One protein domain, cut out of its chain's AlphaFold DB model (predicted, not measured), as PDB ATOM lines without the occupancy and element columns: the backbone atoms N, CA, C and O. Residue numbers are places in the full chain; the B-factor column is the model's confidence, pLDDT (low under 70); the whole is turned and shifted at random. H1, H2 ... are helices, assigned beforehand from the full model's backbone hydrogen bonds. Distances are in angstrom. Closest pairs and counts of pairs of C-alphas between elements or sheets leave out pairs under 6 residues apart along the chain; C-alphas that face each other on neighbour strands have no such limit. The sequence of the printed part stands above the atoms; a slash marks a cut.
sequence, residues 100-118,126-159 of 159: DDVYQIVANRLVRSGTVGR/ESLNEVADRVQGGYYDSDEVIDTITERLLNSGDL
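This is residues 100 to 118 and 126 to 159 of the 159 residues of an uncharacterized protein of Candidatus Marinimicrobia bacterium (UniProt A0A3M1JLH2). Two helices, H1 and the shorter H2, cross steeply near their middles as a small X, and from the far end of H2 a short link leads out to H3, a free arm that touches neither of them. Residues 140 to 159, of which 143 to 155 belong to H3, stick out, and so do residues 113 to 118, of which 113 and 114 belong to H1. The printed part has 53 residues with three named helices, H1, H2 and H3 along the chain, and no named strand; the class is all helix. The whole is loose, with a radius of gyration of the C-alphas of 12.6 A, and the C-alphas span 35 by 25 by 17 A.

H1, the longest helix by residues, runs from Asp 100 to Gly 114 and is 20.9 A long from first to last C-alpha. Its first C-alpha, that of Asp 100, is at (-6.969, -0.996, 87.463). H2 holds residues 128 to 136, and its first and last C-alphas are 12.3 A apart. H3 holds residues 143 to 155 and is 17.7 A long, from C-alpha 143 at (-24.710, -15.620, 91.887) to C-alpha 155 at (-22.292, -25.872, 106.115). Residues 139 to 141, between H2 and H3, are a short helical run without a name.

H1 and H2 touch, with 17 pairs of C-alphas within 8 A. Their closest C-alphas are those of Ala 107 and Ala 132, 5.0 A apart, and their centres are 8.1 A apart. Their lines stand at a steep tilt of 64 degrees, and they run opposite ways. H3 is apart from H1, and it is apart from H2 too, though it follows H2 in the chain. In H1, H2 and H3 every pair of O i and N i+4 is within hydrogen-bond range.

The two C-alphas farthest apart are those of Asp 100 and Gly 157, at 36.4 A. Residues 119 to 125 are not printed, and across this cut C-alphas 118 and 126 are 12.4 A apart. The link from H1 to H2 runs across the cut, while the link from H2 to H3 is short, with 6 residues. The printed part begins at residue 100 and ends at Leu 159, the chain's last residue. The mean pLDDT of the printed part is 79.5; residues 114 to 118, residue 126 and residues 156 to 159 are under 70, where the model's confidence is low.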
ATOM      1  N   ASP A 100      -7.848   0.167  87.650       87.38
ATOM      2  CA  ASP A 100      -6.969  -0.996  87.463       87.38
ATOM      3  C   ASP A 100      -5.985  -1.202  88.624       87.38
ATOM      4  O   ASP A 100      -5.725  -2.334  89.035       87.38
ATOM      5  N   ASP A 101      -5.491  -0.115  89.232       89.69
ATOM      6  CA  ASP A 101      -4.616  -0.192  90.406       89.69
ATOM      7  C   ASP A 101      -5.311  -0.830  91.617       89.69
ATOM      8  O   ASP A 101      -4.688  -1.576  92.376       89.69
ATOM      9  N   VAL A 102      -6.615  -0.601  91.779       89.31
ATOM     10  CA  VAL A 102      -7.408  -1.212  92.852       89.31
ATOM     11  C   VAL A 102      -7.646  -2.693  92.569       89.31
ATOM     12  O   VAL A 102      -7.470  -3.504  93.481       89.31
ATOM     13  N   TYR A 103      -7.959  -3.066  91.325       85.69
ATOM     14  CA  TYR A 103      -8.118  -4.473  90.942       85.69
ATOM     15  C   TYR A 103      -6.842  -5.277  91.190       85.69
ATOM     16  O   TYR A 103      -6.907  -6.358  91.776       85.69
ATOM     17  N   GLN A 104      -5.670  -4.722  90.869       86.62
ATOM     18  CA  GLN A 104      -4.396  -5.378  91.167       86.62
ATOM     19  C   GLN A 104      -4.146  -5.544  92.669       86.62
ATOM     20  O   GLN A 104      -3.646  -6.585  93.093       86.62
ATOM     21  N   ILE A 105      -4.503  -4.553  93.492       88.62
ATOM     22  CA  ILE A 105      -4.377  -4.657  94.955       88.62
ATOM     23  C   ILE A 105      -5.277  -5.774  95.493       88.62
ATOM     24  O   ILE A 105      -4.832  -6.576  96.321       88.62
ATOM     25  N   VAL A 106      -6.527  -5.841  95.024       86.81
ATOM     26  CA  VAL A 106      -7.484  -6.883  95.421       86.81
ATOM     27  C   VAL A 106      -6.985  -8.256  94.981       86.81
ATOM     28  O   VAL A 106      -6.886  -9.155  95.814       86.81
ATOM     29  N   ALA A 107      -6.566  -8.400  93.724       85.50
ATOM     30  CA  ALA A 107      -6.018  -9.641  93.186       85.50
ATOM     31  C   ALA A 107      -4.776 -10.110  93.954       85.50
ATOM     32  O   ALA A 107      -4.700 -11.263  94.376       85.50
ATOM     33  N   ASN A 108      -3.831  -9.205  94.230       84.81
ATOM     34  CA  ASN A 108      -2.640  -9.518  95.019       84.81
ATOM     35  C   ASN A 108      -3.017 -10.028  96.416       84.81
ATOM     36  O   ASN A 108      -2.436 -10.993  96.916       84.81
ATOM     37  N   ARG A 109      -4.022  -9.405  97.043       85.69
ATOM     38  CA  ARG A 109      -4.510  -9.824  98.357       85.69
ATOM     39  C   ARG A 109      -5.188 -11.190  98.307       85.69
ATOM     40  O   ARG A 109      -4.909 -11.991  99.192       85.69
ATOM     41  N   LEU A 110      -6.003 -11.459  97.286       82.19
ATOM     42  CA  LEU A 110      -6.674 -12.747  97.078       82.19
ATOM     43  C   LEU A 110      -5.669 -13.884  96.881       82.19
ATOM     44  O   LEU A 110      -5.753 -14.902  97.571       82.19
ATOM     45  N   VAL A 111      -4.664 -13.673  96.025       82.25
ATOM     46  CA  VAL A 111      -3.564 -14.629  95.823       82.25
ATOM     47  C   VAL A 111      -2.848 -14.896  97.145       82.25
ATOM     48  O   VAL A 111      -2.654 -16.050  97.522       82.25
ATOM     49  N   ARG A 112      -2.513 -13.847  97.910       79.19
ATOM     50  CA  ARG A 112      -1.870 -13.998  99.226       79.19
ATOM     51  C   ARG A 112      -2.754 -14.739 100.230       79.19
ATOM     52  O   ARG A 112      -2.245 -15.612 100.922       79.19
ATOM     53  N   SER A 113      -4.050 -14.441 100.316       72.06
ATOM     54  CA  SER A 113      -4.950 -15.139 101.246       72.06
ATOM     55  C   SER A 113      -5.163 -16.605 100.866       72.06
ATOM     56  O   SER A 113      -5.204 -17.453 101.752       72.06
ATOM     57  N   GLY A 114      -5.203 -16.922  99.566       62.25
ATOM     58  CA  GLY A 114      -5.305 -18.298  99.069       62.25
ATOM     59  C   GLY A 114      -4.104 -19.177  99.435       62.25
ATOM     60  O   GLY A 114      -4.238 -20.392  99.543       62.25
ATOM     61  N   THR A 115      -2.935 -18.583  99.718       53.38
ATOM     62  CA  THR A 115      -1.766 -19.344 100.200       53.38
ATOM     63  C   THR A 115      -1.886 -19.823 101.650       53.38
ATOM     64  O   THR A 115      -1.203 -20.775 102.021       53.38
ATOM     65  N   VAL A 116      -2.758 -19.213 102.462       49.47
ATOM     66  CA  VAL A 116      -2.897 -19.521 103.900       49.47
ATOM     67  C   VAL A 116      -3.897 -20.660 104.156       49.47
ATOM     68  O   VAL A 116      -3.895 -21.256 105.228       49.47
ATOM     69  N   GLY A 117      -4.690 -21.043 103.153       47.00
ATOM     70  CA  GLY A 117      -5.640 -22.152 103.234       47.00
ATOM     71  C   GLY A 117      -5.786 -22.840 101.884       47.00
ATOM     72  O   GLY A 117      -6.780 -22.644 101.192       47.00
ATOM     73  N   ARG A 118      -4.782 -23.629 101.485       47.12
ATOM     74  CA  ARG A 118      -4.861 -24.443 100.263       47.12
ATOM     75  C   ARG A 118      -6.009 -25.450 100.391       47.12
ATOM     76  O   ARG A 118      -5.859 -26.488 101.028       47.12
ATOM     77  N   GLU A 126      -2.086 -20.045  89.819       67.38
ATOM     78  CA  GLU A 126      -2.917 -18.964  89.286       67.38
ATOM     79  C   GLU A 126      -2.158 -17.626  89.277       67.38
ATOM     80  O   GLU A 126      -1.619 -17.181  90.301       67.38
ATOM     81  N   SER A 127      -2.049 -17.017  88.093       81.06
ATOM     82  CA  SER A 127      -1.251 -15.806  87.924       81.06
ATOM     83  C   SER A 127      -1.998 -14.587  88.472       81.06
ATOM     84  O   SER A 127      -3.226 -14.509  88.450       81.06
ATOM     85  N   LEU A 128      -1.257 -13.594  88.976       83.88
ATOM     86  CA  LEU A 128      -1.866 -12.369  89.514       83.88
ATOM     87  C   LEU A 128      -2.750 -11.662  88.476       83.88
ATOM     88  O   LEU A 128      -3.757 -11.062  88.843       83.88
ATOM     89  N   ASN A 129      -2.387 -11.770  87.198       84.56
ATOM     90  CA  ASN A 129      -3.137 -11.186  86.095       84.56
ATOM     91  C   ASN A 129      -4.472 -11.914  85.876       84.56
ATOM     92  O   ASN A 129      -5.496 -11.253  85.807       84.56
ATOM     93  N   GLU A 130      -4.499 -13.251  85.897       85.94
ATOM     94  CA  GLU A 130      -5.750 -14.029  85.788       85.94
ATOM     95  C   GLU A 130      -6.738 -13.714  86.921       85.94
ATOM     96  O   GLU A 130      -7.955 -13.668  86.729       85.94
ATOM     97  N   VAL A 131      -6.225 -13.492  88.133       84.81
ATOM     98  CA  VAL A 131      -7.061 -13.098  89.273       84.81
ATOM     99  C   VAL A 131      -7.561 -11.664  89.094       84.81
ATOM    100  O   VAL A 131      -8.736 -11.412  89.342       84.81
ATOM    101  N   ALA A 132      -6.715 -10.738  88.633       85.88
ATOM    102  CA  ALA A 132      -7.121  -9.361  88.357       85.88
ATOM    103  C   ALA A 132      -8.212  -9.289  87.277       85.88
ATOM    104  O   ALA A 132      -9.218  -8.614  87.492       85.88
ATOM    105  N   ASP A 133      -8.067 -10.055  86.195       87.81
ATOM    106  CA  ASP A 133      -9.043 -10.123  85.105       87.81
ATOM    107  C   ASP A 133     -10.396 -10.657  85.591       87.81
ATOM    108  O   ASP A 133     -11.443 -10.123  85.230       87.81
ATOM    109  N   ARG A 134     -10.406 -11.667  86.473       88.06
ATOM    110  CA  ARG A 134     -11.649 -12.179  87.082       88.06
ATOM    111  C   ARG A 134     -12.302 -11.185  88.034       88.06
ATOM    112  O   ARG A 134     -13.526 -11.071  88.026       88.06
ATOM    113  N   VAL A 135     -11.514 -10.470  88.843       86.50
ATOM    114  CA  VAL A 135     -12.040  -9.408  89.719       86.50
ATOM    115  C   VAL A 135     -12.671  -8.305  88.871       86.50
ATOM    116  O   VAL A 135     -13.806  -7.918  89.125       86.50
ATOM    117  N   GLN A 136     -11.968  -7.832  87.843       88.44
ATOM    118  CA  GLN A 136     -12.470  -6.788  86.953       88.44
ATOM    119  C   GLN A 136     -13.678  -7.251  86.127       88.44
ATOM    120  O   GLN A 136     -14.595  -6.470  85.885       88.44
ATOM    121  N   GLY A 137     -13.691  -8.516  85.708       88.94
ATOM    122  CA  GLY A 137     -14.775  -9.128  84.945       88.94
ATOM    123  C   GLY A 137     -16.022  -9.469  85.766       88.94
ATOM    124  O   GLY A 137     -16.965 -10.013  85.200       88.94
ATOM    125  N   GLY A 138     -16.035  -9.188  87.075       86.75
ATOM    126  CA  GLY A 138     -17.184  -9.459  87.942       86.75
ATOM    127  C   GLY A 138     -17.431 -10.949  88.194       86.75
ATOM    128  O   GLY A 138     -18.530 -11.331  88.582       86.75
ATOM    129  N   TYR A 139     -16.428 -11.814  87.996       89.75
ATOM    130  CA  TYR A 139     -16.565 -13.257  88.235       89.75
ATOM    131  C   TYR A 139     -17.030 -13.554  89.669       89.75
ATOM    132  O   TYR A 139     -17.900 -14.393  89.888       89.75
ATOM    133  N   TYR A 140     -16.482 -12.825  90.645       84.56
ATOM    134  CA  TYR A 140     -16.826 -12.974  92.061       84.56
ATOM    135  C   TYR A 140     -18.170 -12.344  92.449       84.56
ATOM    136  O   TYR A 140     -18.650 -12.607  93.547       84.56
ATOM    137  N   ASP A 141     -18.772 -11.552  91.557       87.94
ATOM    138  CA  ASP A 141     -20.109 -10.980  91.738       87.94
ATOM    139  C   ASP A 141     -21.201 -11.896  91.156       87.94
ATOM    140  O   ASP A 141     -22.383 -11.564  91.218       87.94
ATOM    141  N   SER A 142     -20.824 -13.036  90.563       91.56
ATOM    142  CA  SER A 142     -21.782 -14.000  90.026       91.56
ATOM    143  C   SER A 142     -22.531 -14.732  91.139       91.56
ATOM    144  O   SER A 142     -21.936 -15.155  92.134       91.56
ATOM    145  N   ASP A 143     -23.835 -14.933  90.931       91.12
ATOM    146  CA  ASP A 143     -24.710 -15.620  91.887       91.12
ATOM    147  C   ASP A 143     -24.176 -17.015  92.244       91.12
ATOM    148  O   ASP A 143     -24.167 -17.389  93.409       91.12
ATOM    149  N   GLU A 144     -23.615 -17.746  91.275       90.94
ATOM    150  CA  GLU A 144     -23.021 -19.073  91.491       90.94
ATOM    151  C   GLU A 144     -21.876 -19.049  92.518       90.94
ATOM    152  O   GLU A 144     -21.807 -19.899  93.412       90.94
ATOM    153  N   VAL A 145     -20.977 -18.065  92.421       86.38
ATOM    154  CA  VAL A 145     -19.850 -17.930  93.355       86.38
ATOM    155  C   VAL A 145     -20.350 -17.516  94.736       86.38
ATOM    156  O   VAL A 145     -19.892 -18.063  95.744       86.38
ATOM    157  N   ILE A 146     -21.302 -16.585  94.793       87.62
ATOM    158  CA  ILE A 146     -21.899 -16.114  96.048       87.62
ATOM    159  C   ILE A 146     -22.633 -17.257  96.755       87.62
ATOM    160  O   ILE A 146     -22.408 -17.474  97.950       87.62
ATOM    161  N   ASP A 147     -23.450 -18.019  96.033       88.38
ATOM    162  CA  ASP A 147     -24.202 -19.156  96.563       88.38
ATOM    163  C   ASP A 147     -23.256 -20.240  97.076       88.38
ATOM    164  O   ASP A 147     -23.422 -20.717  98.196       88.38
ATOM    165  N   THR A 148     -22.192 -20.550  96.329       87.19
ATOM    166  CA  THR A 148     -21.179 -21.531  96.752       87.19
ATOM    167  C   THR A 148     -20.476 -21.106  98.045       87.19
ATOM    168  O   THR A 148     -20.268 -21.918  98.952       87.19
ATOM    169  N   ILE A 149     -20.097 -19.828  98.164       81.62
ATOM    170  CA  ILE A 149     -19.478 -19.297  99.388       81.62
ATOM    171  C   ILE A 149     -20.476 -19.348 100.547       81.62
ATOM    172  O   ILE A 149     -20.110 -19.750 101.652       81.62
ATOM    173  N   THR A 150     -21.726 -18.965 100.294       85.38
ATOM    174  CA  THR A 150     -22.788 -18.938 101.303       85.38
ATOM    175  C   THR A 150     -23.093 -20.343 101.809       85.38
ATOM    176  O   THR A 150     -23.111 -20.563 103.018       85.38
ATOM    177  N   GLU A 151     -23.241 -21.315 100.909       86.31
ATOM    178  CA  GLU A 151     -23.422 -22.723 101.250       86.31
ATOM    179  C   GLU A 151     -22.237 -23.243 102.066       86.31
ATOM    180  O   GLU A 151     -22.432 -23.876 103.104       86.31
ATOM    181  N   ARG A 152     -21.004 -22.926 101.656       80.38
ATOM    182  CA  ARG A 152     -19.811 -23.337 102.399       80.38
ATOM    183  C   ARG A 152     -19.790 -22.750 103.804       80.38
ATOM    184  O   ARG A 152     -19.496 -23.498 104.725       80.38
ATOM    185  N   LEU A 153     -20.115 -21.468 103.977       78.44
ATOM    186  CA  LEU A 153     -20.160 -20.809 105.288       78.44
ATOM    187  C   LEU A 153     -21.259 -21.381 106.191       78.44
ATOM    188  O   LEU A 153     -21.033 -21.581 107.383       78.44
ATOM    189  N   LEU A 154     -22.436 -21.664 105.628       84.94
ATOM    190  CA  LEU A 154     -23.559 -22.250 106.362       84.94
ATOM    191  C   LEU A 154     -23.294 -23.711 106.747       84.94
ATOM    192  O   LEU A 154     -23.662 -24.133 107.841       84.94
ATOM    193  N   ASN A 155     -22.620 -24.468 105.880       77.88
ATOM    194  CA  ASN A 155     -22.292 -25.872 106.115       77.88
ATOM    195  C   ASN A 155     -20.986 -26.069 106.901       77.88
ATOM    196  O   ASN A 155     -20.762 -27.162 107.421       77.88
ATOM    197  N   SER A 156     -20.115 -25.056 107.008       61.34
ATOM    198  CA  SER A 156     -18.804 -25.210 107.649       61.34
ATOM    199  C   SER A 156     -18.818 -25.194 109.173       61.34
ATOM    200  O   SER A 156     -17.772 -25.496 109.724       61.34
ATOM    201  N   GLY A 157     -19.934 -24.884 109.849       52.22
ATOM    202  CA  GLY A 157     -20.154 -25.112 111.295       52.22
ATOM    203  C   GLY A 157     -19.170 -24.493 112.311       52.22
ATOM    204  O   GLY A 157     -19.479 -24.494 113.496       52.22
ATOM    205  N   ASP A 158     -18.037 -23.950 111.874       49.66
ATOM    206  CA  ASP A 158     -16.973 -23.358 112.678       49.66
ATOM    207  C   ASP A 158     -16.990 -21.836 112.473       49.66
ATOM    208  O   ASP A 158     -16.272 -21.277 111.638       49.66
ATOM    209  N   LEU A 159     -17.855 -21.174 113.239       46.97
ATOM    210  CA  LEU A 159     -17.766 -19.758 113.593       46.97
ATOM    211  C   LEU A 159     -17.787 -19.651 115.118       46.97
ATOM    212  O   LEU A 159     -18.694 -20.260 115.731       46.97
TER     213      LEU A 159